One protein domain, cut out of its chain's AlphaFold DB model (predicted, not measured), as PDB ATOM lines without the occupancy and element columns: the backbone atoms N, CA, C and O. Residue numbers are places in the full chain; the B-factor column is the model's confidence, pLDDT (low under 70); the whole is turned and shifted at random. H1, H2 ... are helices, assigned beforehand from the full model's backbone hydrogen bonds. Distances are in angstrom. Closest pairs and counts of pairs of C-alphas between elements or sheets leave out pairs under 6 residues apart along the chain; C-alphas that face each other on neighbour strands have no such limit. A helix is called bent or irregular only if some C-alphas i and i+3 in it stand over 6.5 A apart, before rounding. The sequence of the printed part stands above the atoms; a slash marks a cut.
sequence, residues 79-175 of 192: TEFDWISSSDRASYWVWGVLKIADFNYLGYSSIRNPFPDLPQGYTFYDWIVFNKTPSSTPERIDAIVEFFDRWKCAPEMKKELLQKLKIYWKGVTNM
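This is residues 79 to 175 of the 192 residues of an uncharacterized protein of Halomonas alkaliantarctica (UniProt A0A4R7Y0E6). H2 and H4 pack together as the core, with the long helix H5 running back near both. H1 lies where H2 and H4 begin, H3 and the loop of residues 101 to 123 at their other end. The printed part has 97 residues with five named helices, H1 to H5 in order, which hold 58 of them, and no named strand; its class is all helix, and it is compact, with a radius of gyration of the C-alphas of 13.3 A and spans of 37 by 25 by 24 A.

H1, residues 79 to 85, begins at C-alpha (65.657, 16.512, 303.799) and is irregular: C-alphas 80 and 83 are 7.3 A apart. H2 is residues 88 to 100, 18.7 A; H3, 124 to 128; H4, 137 to 150, 19.9 A; H5, 155 to 173, 27.2 A, ending at C-alpha (48.950, 7.631, 311.584).

H2 touches H4, closest C-alphas Asp 88 and Thr 137, 5.7 A, at a steep tilt of 40 degrees, the same way. H1 touches H4, closest C-alphas Ser 85 and Ile 141, 6.7 A, and H2 only at the corner, Ile 84 and Ala 90, 5.2 A. H3 touches H2, Lys 99 and Tyr 125, 5.5 A. H5 is close to H2 but not clearly touching, Val 94 and Leu 165, 6.9 A. Every O i to N i+4 pair is within hydrogen-bond range in H2, H3, H4 and H5; in H1 1 of 3, with 3 of 4 O i to N i+3.

The C-alphas of Asp 117 and Asn 174, the two farthest apart, are 39.9 A apart. The printed part has no cut; H2 to H3 is a long link. pLDDT is under 70 at residues 110 to 113 and 175.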
ATOM      1  N   THR A  79      66.903  16.835 304.512       94.12
ATOM      2  CA  THR A  79      65.657  16.512 303.799       94.12
ATOM      3  C   THR A  79      65.072  15.146 304.173       94.12
ATOM      4  O   THR A  79      63.870  14.917 304.070       94.12
ATOM      5  N   GLU A  80      65.899  14.209 304.646       95.94
ATOM      6  CA  GLU A  80      65.415  12.904 305.118       95.94
ATOM      7  C   GLU A  80      64.626  13.012 306.434       95.94
ATOM      8  O   GLU A  80      63.889  12.087 306.787       95.94
ATOM      9  N   PHE A  81      64.730  14.143 307.138       95.94
ATOM     10  CA  PHE A  81      63.998  14.439 308.370       95.94
ATOM     11  C   PHE A  81      62.722  15.267 308.129       95.94
ATOM     12  O   PHE A  81      61.951  15.459 309.067       95.94
ATOM     13  N   ASP A  82      62.432  15.703 306.895       94.94
ATOM     14  CA  ASP A  82      61.296  16.597 306.591       94.94
ATOM     15  C   ASP A  82      59.932  16.007 306.987       94.94
ATOM     16  O   ASP A  82      59.003  16.705 307.393       94.94
ATOM     17  N   TRP A  83      59.798  14.680 306.928       94.25
ATOM     18  CA  TRP A  83      58.570  14.011 307.359       94.25
ATOM     19  C   TRP A  83      58.335  14.128 308.874       94.25
ATOM     20  O   TRP A  83      57.189  14.068 309.314       94.25
ATOM     21  N   ILE A  84      59.394  14.325 309.663       94.81
ATOM     22  CA  ILE A  84      59.321  14.551 311.110       94.81
ATOM     23  C   ILE A  84      58.958  16.010 311.381       94.81
ATOM     24  O   ILE A  84      58.098  16.278 312.214       94.81
ATOM     25  N   SER A  85      59.572  16.951 310.655       88.00
ATOM     26  CA  SER A  85      59.316  18.385 310.836       88.00
ATOM     27  C   SER A  85      57.907  18.804 310.412       88.00
ATOM     28  O   SER A  85      57.356  19.755 310.959       88.00
ATOM     29  N   SER A  86      57.282  18.049 309.506       85.75
ATOM     30  CA  SER A  86      55.903  18.284 309.063       85.75
ATOM     31  C   SER A  86      54.820  18.024 310.124       85.75
ATOM     32  O   SER A  86      53.652  18.336 309.890       85.75
ATOM     33  N   SER A  87      55.160  17.442 311.281       87.81
ATOM     34  CA  SER A  87      54.183  17.080 312.310       87.81
ATOM     35  C   SER A  87      54.787  17.115 313.711       87.81
ATOM     36  O   SER A  87      55.685  16.339 314.036       87.81
ATOM     37  N   ASP A  88      54.226  17.946 314.593       91.44
ATOM     38  CA  ASP A  88      54.659  17.992 315.993       91.44
ATOM     39  C   ASP A  88      54.551  16.617 316.671       91.44
ATOM     40  O   ASP A  88      55.480  16.164 317.343       91.44
ATOM     41  N   ARG A  89      53.464  15.892 316.391       91.94
ATOM     42  CA  ARG A  89      53.246  14.538 316.905       91.94
ATOM     43  C   ARG A  89      54.308  13.556 316.405       91.94
ATOM     44  O   ARG A  89      54.740  12.710 317.184       91.94
ATOM     45  N   ALA A  90      54.749  13.683 315.150       94.12
ATOM     46  CA  ALA A  90      55.842  12.870 314.618       94.12
ATOM     47  C   ALA A  90      57.154  13.173 315.349       94.12
ATOM     48  O   ALA A  90      57.829  12.245 315.788       94.12
ATOM     49  N   SER A  91      57.483  14.456 315.545       96.38
ATOM     50  CA  SER A  91      58.683  14.864 316.288       96.38
ATOM     51  C   SER A  91      58.697  14.307 317.712       96.38
ATOM     52  O   SER A  91      59.699  13.747 318.153       96.38
ATOM     53  N   TYR A  92      57.562  14.383 318.411       95.38
ATOM     54  CA  TYR A  92      57.418  13.881 319.771       95.38
ATOM     55  C   TYR A  92      57.540  12.359 319.824       95.38
ATOM     56  O   TYR A  92      58.260  11.823 320.666       95.38
ATOM     57  N   TRP A  93      56.878  11.662 318.899       96.00
ATOM     58  CA  TRP A  93      56.933  10.207 318.815       96.00
ATOM     59  C   TRP A  93      58.349   9.706 318.508       96.00
ATOM     60  O   TRP A  93      58.848   8.845 319.229       96.00
ATOM     61  N   VAL A  94      59.025  10.268 317.498       97.50
ATOM     62  CA  VAL A  94      60.393   9.861 317.132       97.50
ATOM     63  C   VAL A  94      61.357  10.107 318.284       97.50
ATOM     64  O   VAL A  94      62.112   9.205 318.645       97.50
ATOM     65  N   TRP A  95      61.315  11.297 318.887       97.81
ATOM     66  CA  TRP A  95      62.145  11.607 320.046       97.81
ATOM     67  C   TRP A  95      61.904  10.610 321.186       97.81
ATOM     68  O   TRP A  95      62.861  10.047 321.710       97.81
ATOM     69  N   GLY A  96      60.638  10.334 321.519       96.69
ATOM     70  CA  GLY A  96      60.277   9.378 322.564       96.69
ATOM     71  C   GLY A  96      60.809   7.970 322.292       96.69
ATOM     72  O   GLY A  96      61.357   7.346 323.196       96.69
ATOM     73  N   VAL A  97      60.719   7.492 321.045       96.50
ATOM     74  CA  VAL A  97      61.283   6.194 320.642       96.50
ATOM     75  C   VAL A  97      62.802   6.174 320.808       96.50
ATOM     76  O   VAL A  97      63.325   5.243 321.409       96.50
ATOM     77  N   LEU A  98      63.514   7.196 320.319       97.31
ATOM     78  CA  LEU A  98      64.975   7.275 320.450       97.31
ATOM     79  C   LEU A  98      65.418   7.378 321.913       97.31
ATOM     80  O   LEU A  98      66.413   6.768 322.297       97.31
ATOM     81  N   LYS A  99      64.660   8.112 322.732       96.00
ATOM     82  CA  LYS A  99      64.930   8.314 324.155       96.00
ATOM     83  C   LYS A  99      64.940   7.006 324.940       96.00
ATOM     84  O   LYS A  99      65.714   6.889 325.879       96.00
ATOM     85  N   ILE A 100      64.098   6.042 324.572       94.50
ATOM     86  CA  ILE A 100      63.973   4.752 325.274       94.50
ATOM     87  C   ILE A 100      64.589   3.578 324.504       94.50
ATOM     88  O   ILE A 100      64.489   2.440 324.958       94.50
ATOM     89  N   ALA A 101      65.183   3.828 323.334       92.94
ATOM     90  CA  ALA A 101      65.728   2.779 322.484       92.94
ATOM     91  C   ALA A 101      66.876   2.042 323.185       92.94
ATOM     92  O   ALA A 101      67.842   2.652 323.651       92.94
ATOM     93  N   ASP A 102      66.784   0.713 323.213       89.19
ATOM     94  CA  ASP A 102      67.883  -0.150 323.620       89.19
ATOM     95  C   ASP A 102      68.823  -0.432 322.435       89.19
ATOM     96  O   ASP A 102      68.554  -0.095 321.277       89.19
ATOM     97  N   PHE A 103      69.954  -1.076 322.714       89.00
ATOM     98  CA  PHE A 103      70.936  -1.374 321.674       89.00
ATOM     99  C   PHE A 103      70.398  -2.322 320.598       89.00
ATOM    100  O   PHE A 103      70.763  -2.174 319.433       89.00
ATOM    101  N   ASN A 104      69.480  -3.226 320.948       88.56
ATOM    102  CA  ASN A 104      68.834  -4.112 319.981       88.56
ATOM    103  C   ASN A 104      67.976  -3.316 318.994       88.56
ATOM    104  O   ASN A 104      68.029  -3.549 317.786       88.56
ATOM    105  N   TYR A 105      67.212  -2.338 319.484       91.00
ATOM    106  CA  TYR A 105      66.394  -1.470 318.647       91.00
ATOM    107  C   TYR A 105      67.240  -0.645 317.674       91.00
ATOM    108  O   TYR A 105      66.822  -0.441 316.530       91.00
ATOM    109  N   LEU A 106      68.430  -0.230 318.121       91.06
ATOM    110  CA  LEU A 106      69.452   0.466 317.335       91.06
ATOM    111  C   LEU A 106      70.248  -0.459 316.388       91.06
ATOM    112  O   LEU A 106      71.108   0.022 315.655       91.06
ATOM    113  N   GLY A 107      69.961  -1.764 316.370       88.56
ATOM    114  CA  GLY A 107      70.558  -2.727 315.439       88.56
ATOM    115  C   GLY A 107      71.838  -3.409 315.933       88.56
ATOM    116  O   GLY A 107      72.503  -4.081 315.148       88.56
ATOM    117  N   TYR A 108      72.198  -3.269 317.208       87.44
ATOM    118  CA  TYR A 108      73.308  -4.014 317.809       87.44
ATOM    119  C   TYR A 108      72.850  -5.391 318.298       87.44
ATOM    120  O   TYR A 108      71.716  -5.561 318.744       87.44
ATOM    121  N   SER A 109      73.742  -6.384 318.254       79.81
ATOM    122  CA  SER A 109      73.453  -7.703 318.822       79.81
ATOM    123  C   SER A 109      73.567  -7.687 320.349       79.81
ATOM    124  O   SER A 109      74.462  -7.072 320.924       79.81
ATOM    125  N   SER A 110      72.685  -8.425 321.023       65.50
ATOM    126  CA  SER A 110      72.553  -8.446 322.489       65.50
ATOM    127  C   SER A 110      73.719  -9.124 323.225       65.50
ATOM    128  O   SER A 110      73.689  -9.259 324.444       65.50
ATOM    129  N   ILE A 111      74.732  -9.604 322.498       62.22
ATOM    130  CA  ILE A 111      75.768 -10.503 323.028       62.22
ATOM    131  C   ILE A 111      76.831  -9.725 323.821       62.22
ATOM    132  O   ILE A 111      77.449 -10.277 324.731       62.22
ATOM    133  N   ARG A 112      77.045  -8.437 323.519       64.31
ATOM    134  CA  ARG A 112      77.938  -7.542 324.274       64.31
ATOM    135  C   ARG A 112      77.376  -6.131 324.297       64.31
ATOM    136  O   ARG A 112      76.812  -5.691 323.304       64.31
ATOM    137  N   ASN A 113      77.593  -5.412 325.401       68.56
ATOM    138  CA  ASN A 113      77.356  -3.972 325.434       68.56
ATOM    139  C   ASN A 113      78.300  -3.301 324.410       68.56
ATOM    140  O   ASN A 113      79.518  -3.369 324.606       68.56
ATOM    141  N   PRO A 114      77.781  -2.682 323.331       75.12
ATOM    142  CA  PRO A 114      78.615  -2.023 322.328       75.12
ATOM    143  C   PRO A 114      79.306  -0.762 322.869       75.12
ATOM    144  O   PRO A 114      80.258  -0.287 322.258       75.12
ATOM    145  N   PHE A 115      78.863  -0.243 324.020       81.25
ATOM    146  CA  PHE A 115      79.386   0.970 324.643       81.25
ATOM    147  C   PHE A 115      79.720   0.709 326.118       81.25
ATOM    148  O   PHE A 115      78.912   1.009 327.002       81.25
ATOM    149  N   PRO A 116      80.899   0.128 326.406       77.88
ATOM    150  CA  PRO A 116      81.302  -0.198 327.775       77.88
ATOM    151  C   PRO A 116      81.422   1.044 328.670       77.88
ATOM    152  O   PRO A 116      81.212   0.934 329.874       77.88
ATOM    153  N   ASP A 117      81.682   2.212 328.078       85.12
ATOM    154  CA  ASP A 117      81.841   3.485 328.790       85.12
ATOM    155  C   ASP A 117      80.514   4.227 329.032       85.12
ATOM    156  O   ASP A 117      80.516   5.316 329.611       85.12
ATOM    157  N   LEU A 118      79.373   3.679 328.587       84.94
ATOM    158  CA  LEU A 118      78.066   4.284 328.840       84.94
ATOM    159  C   LEU A 118      77.787   4.283 330.359       84.94
ATOM    160  O   LEU A 118      77.724   3.204 330.956       84.94
ATOM    161  N   PRO A 119      77.573   5.453 330.995       85.06
ATOM    162  CA  PRO A 119      77.308   5.506 332.427       85.06
ATOM    163  C   PRO A 119      76.040   4.734 332.812       85.06
ATOM    164  O   PRO A 119      75.019   4.791 332.123       85.06
ATOM    165  N   GLN A 120      76.078   4.043 333.952       82.12
ATOM    166  CA  GLN A 120      74.921   3.300 334.449       82.12
ATOM    167  C   GLN A 120      73.718   4.234 334.672       82.12
ATOM    168  O   GLN A 120      73.856   5.321 335.228       82.12
ATOM    169  N   GLY A 121      72.530   3.794 334.247       83.19
ATOM    170  CA  GLY A 121      71.285   4.561 334.382       83.19
ATOM    171  C   GLY A 121      71.048   5.603 333.284       83.19
ATOM    172  O   GLY A 121      70.012   6.260 333.303       83.19
ATOM    173  N   TYR A 122      71.962   5.733 332.319       86.88
ATOM    174  CA  TYR A 122      71.782   6.583 331.145       86.88
ATOM    175  C   TYR A 122      71.323   5.751 329.950       86.88
ATOM    176  O   TYR A 122      71.809   4.644 329.716       86.88
ATOM    177  N   THR A 123      70.400   6.302 329.166       91.06
ATOM    178  CA  THR A 123      70.089   5.755 327.842       91.06
ATOM    179  C   THR A 123      71.196   6.131 326.861       91.06
ATOM    180  O   THR A 123      71.946   7.085 327.088       91.06
ATOM    181  N   PHE A 124      71.294   5.420 325.735       92.12
ATOM    182  CA  PHE A 124      72.248   5.800 324.692       92.12
ATOM    183  C   PHE A 124      72.009   7.238 324.208       92.12
ATOM    184  O   PHE A 124      72.955   8.003 324.039       92.12
ATOM    185  N   TYR A 125      70.737   7.631 324.082       94.88
ATOM    186  CA  TYR A 125      70.340   9.001 323.768       94.88
ATOM    187  C   TYR A 125      70.910  10.014 324.775       94.88
ATOM    188  O   TYR A 125      71.506  11.009 324.368       94.88
ATOM    189  N   ASP A 126      70.788   9.758 326.083       92.94
ATOM    190  CA  ASP A 126      71.264  10.682 327.128       92.94
ATOM    191  C   ASP A 126      72.776  10.903 327.125       92.94
ATOM    192  O   ASP A 126      73.259  11.910 327.652       92.94
ATOM    193  N   TRP A 127      73.517   9.951 326.568       90.12
ATOM    194  CA  TRP A 127      74.965  10.020 326.466       90.12
ATOM    195  C   TRP A 127      75.427  10.848 325.269       90.12
ATOM    196  O   TRP A 127      76.411  11.586 325.366       90.12
ATOM    197  N   ILE A 128      74.708  10.763 324.146       90.75
ATOM    198  CA  ILE A 128      75.143  11.365 322.883       90.75
ATOM    199  C   ILE A 128      74.362  12.608 322.462       90.75
ATOM    200  O   ILE A 128      74.708  13.172 321.436       90.75
ATOM    201  N   VAL A 129      73.343  13.053 323.198       92.94
ATOM    202  CA  VAL A 129      72.559  14.255 322.850       92.94
ATOM    203  C   VAL A 129      72.658  15.301 323.954       92.94
ATOM    204  O   VAL A 129      72.558  14.974 325.137       92.94
ATOM    205  N   PHE A 130      72.859  16.570 323.583       89.44
ATOM    206  CA  PHE A 130      72.964  17.664 324.550       89.44
ATOM    207  C   PHE A 130      71.611  17.996 325.190       89.44
ATOM    208  O   PHE A 130      71.483  18.001 326.417       89.44
ATOM    209  N   ASN A 131      70.581  18.237 324.371       92.12
ATOM    210  CA  ASN A 131      69.234  18.486 324.876       92.12
ATOM    211  C   ASN A 131      68.528  17.163 325.213       92.12
ATOM    212  O   ASN A 131      67.943  16.485 324.361       92.12
ATOM    213  N   LYS A 132      68.588  16.788 326.492       93.06
ATOM    214  CA  LYS A 132      68.035  15.521 326.987       93.06
ATOM    215  C   LYS A 132      66.506  15.513 327.037       93.06
ATOM    216  O   LYS A 132      65.910  14.435 326.995       93.06
ATOM    217  N   THR A 133      65.887  16.683 327.158       93.50
ATOM    218  CA  THR A 133      64.444  16.862 327.371       93.50
ATOM    219  C   THR A 133      63.926  18.047 326.547       93.50
ATOM    220  O   THR A 133      63.532  19.063 327.124       93.50
ATOM    221  N   PRO A 134      63.949  17.948 325.206       96.00
ATOM    222  CA  PRO A 134      63.459  18.998 324.323       96.00
ATOM    223  C   PRO A 134      61.970  19.273 324.548       96.00
ATOM    224  O   PRO A 134      61.130  18.369 324.523       96.00
ATOM    225  N   SER A 135      61.641  20.544 324.748       93.25
ATOM    226  CA  SER A 135      60.307  20.999 325.143       93.25
ATOM    227  C   SER A 135      59.457  21.446 323.951       93.25
ATOM    228  O   SER A 135      58.238  21.251 323.941       93.25
ATOM    229  N   SER A 136      60.097  21.945 322.895       95.12
ATOM    230  CA  SER A 136      59.445  22.454 321.688       95.12
ATOM    231  C   SER A 136      59.674  21.551 320.467       95.12
ATOM    232  O   SER A 136      60.580  20.716 320.450       95.12
ATOM    233  N   THR A 137      58.840  21.693 319.431       94.56
ATOM    234  CA  THR A 137      59.005  20.968 318.157       94.56
ATOM    235  C   THR A 137      60.381  21.214 317.529       94.56
ATOM    236  O   THR A 137      61.030  20.229 317.173       94.56
ATOM    237  N   PRO A 138      60.880  22.468 317.432       95.31
ATOM    238  CA  PRO A 138      62.216  22.727 316.898       95.31
ATOM    239  C   PRO A 138      63.310  22.055 317.730       95.31
ATOM    240  O   PRO A 138      64.133  21.338 317.175       95.31
ATOM    241  N   GLU A 139      63.250  22.169 319.063       95.88
ATOM    242  CA  GLU A 139      64.212  21.500 319.950       95.88
ATOM    243  C   GLU A 139      64.210  19.978 319.774       95.88
ATOM    244  O   GLU A 139      65.266  19.350 319.833       95.88
ATOM    245  N   ARG A 140      63.037  19.365 319.566       97.00
ATOM    246  CA  ARG A 140      62.927  17.920 319.319       97.00
ATOM    247  C   ARG A 140      63.586  17.532 318.005       97.00
ATOM    248  O   ARG A 140      64.315  16.546 317.973       97.00
ATOM    249  N   ILE A 141      63.336  18.288 316.940       96.56
ATOM    250  CA  ILE A 141      63.938  18.036 315.626       96.56
ATOM    251  C   ILE A 141      65.460  18.167 315.718       96.56
ATOM    252  O   ILE A 141      66.164  17.253 315.292       96.56
ATOM    253  N   ASP A 142      65.959  19.234 316.342       95.19
ATOM    254  CA  ASP A 142      67.394  19.452 316.530       95.19
ATOM    255  C   ASP A 142      68.038  18.309 317.318       95.19
ATOM    256  O   ASP A 142      69.090  17.802 316.931       95.19
ATOM    257  N   ALA A 143      67.381  17.841 318.381       96.38
ATOM    258  CA  ALA A 143      67.878  16.743 319.198       96.38
ATOM    259  C   ALA A 143      67.858  15.388 318.459       96.38
ATOM    260  O   ALA A 143      68.771  14.576 318.621       96.38
ATOM    261  N   ILE A 144      66.854  15.146 317.607       97.88
ATOM    262  CA  ILE A 144      66.800  13.969 316.724       97.88
ATOM    263  C   ILE A 144      67.946  14.021 315.706       97.88
ATOM    264  O   ILE A 144      68.642  13.024 315.520       97.88
ATOM    265  N   VAL A 145      68.167  15.162 315.055       96.69
ATOM    266  CA  VAL A 145      69.268  15.324 314.093       96.69
ATOM    267  C   VAL A 145      70.618  15.147 314.793       96.69
ATOM    268  O   VAL A 145      71.454  14.379 314.316       96.69
ATOM    269  N   GLU A 146      70.799  15.762 315.967       95.00
ATOM    270  CA  GLU A 146      72.005  15.618 316.786       95.00
ATOM    271  C   GLU A 146      72.272  14.147 317.138       95.00
ATOM    272  O   GLU A 146      73.410  13.690 317.009       95.00
ATOM    273  N   PHE A 147      71.237  13.385 317.515       96.38
ATOM    274  CA  PHE A 147      71.357  11.950 317.776       96.38
ATOM    275  C   PHE A 147      71.974  11.214 316.580       96.38
ATOM    276  O   PHE A 147      72.975  10.514 316.733       96.38
ATOM    277  N   PHE A 148      71.426  11.396 315.374       96.94
ATOM    278  CA  PHE A 148      71.934  10.716 314.177       96.94
ATOM    279  C   PHE A 148      73.343  11.176 313.775       96.94
ATOM    280  O   PHE A 148      74.127  10.368 313.268       96.94
ATOM    281  N   ASP A 149      73.698  12.435 314.015       94.12
ATOM    282  CA  ASP A 149      75.033  12.965 313.710       94.12
ATOM    283  C   ASP A 149      76.107  12.459 314.672       94.12
ATOM    284  O   ASP A 149      77.229  12.119 314.269       94.12
ATOM    285  N   ARG A 150      75.761  12.381 315.959       91.25
ATOM    286  CA  ARG A 150      76.679  11.962 317.020       91.25
ATOM    287  C   ARG A 150      76.761  10.452 317.161       91.25
ATOM    288  O   ARG A 150      77.787   9.957 317.624       91.25
ATOM    289  N   TRP A 151      75.758   9.707 316.701       92.94
ATOM    290  CA  TRP A 151      75.806   8.251 316.684       92.94
ATOM    291  C   TRP A 151      76.895   7.756 315.722       92.94
ATOM    292  O   TRP A 151      76.770   7.838 314.500       92.94
ATOM    293  N   LYS A 152      78.011   7.261 316.266       88.00
ATOM    294  CA  LYS A 152      79.148   6.761 315.480       88.00
ATOM    295  C   LYS A 152      78.942   5.285 315.117       88.00
ATOM    296  O   LYS A 152      79.511   4.394 315.737       88.00
ATOM    297  N   CYS A 153      78.093   5.035 314.125       89.38
ATOM    298  CA  CYS A 153      77.848   3.712 313.545       89.38
ATOM    299  C   CYS A 153      77.942   3.749 312.009       89.38
ATOM    300  O   CYS A 153      78.143   4.815 311.418       89.38
ATOM    301  N   ALA A 154      77.802   2.584 311.369       90.88
ATOM    302  CA  ALA A 154      77.774   2.485 309.914       90.88
ATOM    303  C   ALA A 154      76.611   3.320 309.332       90.88
ATOM    304  O   ALA A 154      75.499   3.268 309.871       90.88
ATOM    305  N   PRO A 155      76.814   4.084 308.243       92.06
ATOM    306  CA  PRO A 155      75.763   4.941 307.687       92.06
ATOM    307  C   PRO A 155      74.502   4.188 307.265       92.06
ATOM    308  O   PRO A 155      73.401   4.737 307.318       92.06
ATOM    309  N   GLU A 156      74.650   2.927 306.873       93.31
ATOM    310  CA  GLU A 156      73.561   2.014 306.542       93.31
ATOM    311  C   GLU A 156      72.645   1.800 307.752       93.31
ATOM    312  O   GLU A 156      71.437   1.977 307.625       93.31
ATOM    313  N   MET A 157      73.205   1.574 308.948       94.12
ATOM    314  CA  MET A 157      72.425   1.406 310.183       94.12
ATOM    315  C   MET A 157      71.615   2.663 310.523       94.12
ATOM    316  O   MET A 157      70.452   2.576 310.918       94.12
ATOM    317  N   LYS A 158      72.201   3.853 310.331       95.81
ATOM    318  CA  LYS A 158      71.485   5.121 310.542       95.81
ATOM    319  C   LYS A 158      70.290   5.244 309.598       95.81
ATOM    320  O   LYS A 158      69.191   5.596 310.023       95.81
ATOM    321  N   LYS A 159      70.509   4.953 308.313       95.94
ATOM    322  CA  LYS A 159      69.465   5.011 307.281       95.94
ATOM    323  C   LYS A 159      68.366   3.989 307.551       95.94
ATOM    324  O   LYS A 159      67.193   4.339 307.464       95.94
ATOM    325  N   GLU A 160      68.727   2.766 307.924       96.06
ATOM    326  CA  GLU A 160      67.781   1.712 308.291       96.06
ATOM    327  C   GLU A 160      66.919   2.115 309.488       96.06
ATOM    328  O   GLU A 160      65.695   2.000 309.416       96.06
ATOM    329  N   LEU A 161      67.521   2.662 310.552       97.31
ATOM    330  CA  LEU A 161      66.765   3.149 311.705       97.31
ATOM    331  C   LEU A 161      65.796   4.271 311.306       97.31
ATOM    332  O   LEU A 161      64.622   4.220 311.670       97.31
ATOM    333  N   LEU A 162      66.253   5.262 310.533       97.44
ATOM    334  CA  LEU A 162      65.399   6.371 310.100       97.44
ATOM    335  C   LEU A 162      64.231   5.888 309.222       97.44
ATOM    336  O   LEU A 162      63.096   6.333 309.404       97.44
ATOM    337  N   GLN A 163      64.475   4.939 308.313       96.88
ATOM    338  CA  GLN A 163      63.420   4.342 307.490       96.88
ATOM    339  C   GLN A 163      62.443   3.504 308.321       96.88
ATOM    340  O   GLN A 163      61.231   3.625 308.143       96.88
ATOM    341  N   LYS A 164      62.941   2.708 309.273       96.12
ATOM    342  CA  LYS A 164      62.117   1.942 310.221       96.12
ATOM    343  C   LYS A 164      61.179   2.865 311.005       96.12
ATOM    344  O   LYS A 164      59.979   2.602 311.065       96.12
ATOM    345  N   LEU A 165      61.696   3.978 311.528       96.81
ATOM    346  CA  LEU A 165      60.898   5.000 312.215       96.81
ATOM    347  C   LEU A 165      59.823   5.593 311.296       96.81
ATOM    348  O   LEU A 165      58.662   5.683 311.691       96.81
ATOM    349  N   LYS A 166      60.178   5.938 310.054       95.69
ATOM    350  CA  LYS A 166      59.245   6.491 309.060       95.69
ATOM    351  C   LYS A 166      58.111   5.524 308.717       95.69
ATOM    352  O   LYS A 166      56.957   5.939 308.608       95.69
ATOM    353  N   ILE A 167      58.421   4.238 308.545       94.12
ATOM    354  CA  ILE A 167      57.432   3.188 308.260       94.12
ATOM    355  C   ILE A 167      56.494   2.998 309.453       94.12
ATOM    356  O   ILE A 167      55.276   2.983 309.273       94.12
ATOM    357  N   TYR A 168      57.033   2.907 310.671       93.50
ATOM    358  CA  TYR A 168      56.205   2.775 311.868       93.50
ATOM    359  C   TYR A 168      55.314   3.983 312.098       93.50
ATOM    360  O   TYR A 168      54.134   3.807 312.392       93.50
ATOM    361  N   TRP A 169      55.835   5.194 311.902       93.00
ATOM    362  CA  TRP A 169      55.038   6.405 312.016       93.00
ATOM    363  C   TRP A 169      53.847   6.400 311.052       93.00
ATOM    364  O   TRP A 169      52.723   6.645 311.480       93.00
ATOM    365  N   LYS A 170      54.060   6.020 309.782       90.31
ATOM    366  CA  LYS A 170      52.961   5.835 308.817       90.31
ATOM    367  C   LYS A 170      51.926   4.819 309.309       90.31
ATOM    368  O   LYS A 170      50.732   5.017 309.111       90.31
ATOM    369  N   GLY A 171      52.373   3.742 309.953       86.50
ATOM    370  CA  GLY A 171      51.489   2.774 310.600       86.50
ATOM    371  C   GLY A 171      50.649   3.410 311.709       86.50
ATOM    372  O   GLY A 171      49.434   3.260 311.704       86.50
ATOM    373  N   VAL A 172      51.278   4.171 312.610       82.06
ATOM    374  CA  VAL A 172      50.612   4.877 313.720       82.06
ATOM    375  C   VAL A 172      49.587   5.896 313.215       82.06
ATOM    376  O   VAL A 172      48.496   5.976 313.770       82.06
ATOM    377  N   THR A 173      49.891   6.651 312.156       79.31
ATOM    378  CA  THR A 173      48.950   7.631 311.584       79.31
ATOM    379  C   THR A 173      47.780   6.988 310.848       79.31
ATOM    380  O   THR A 173      46.727   7.604 310.736       79.31
ATOM    381  N   ASN A 174      47.962   5.766 310.343       76.56
ATOM    382  CA  ASN A 174      46.921   5.017 309.642       76.56
ATOM    383  C   ASN A 174      46.043   4.184 310.589       76.56
ATOM    384  O   ASN A 174      45.078   3.569 310.133       76.56
ATOM    385  N   MET A 175      46.358   4.135 311.888       66.81
ATOM    386  CA  MET A 175      45.473   3.498 312.860       66.81
ATOM    387  C   MET A 175      44.209   4.351 313.036       66.81
ATOM    388  O   MET A 175      44.324   5.570 313.190       66.81
TER     389      MET A 175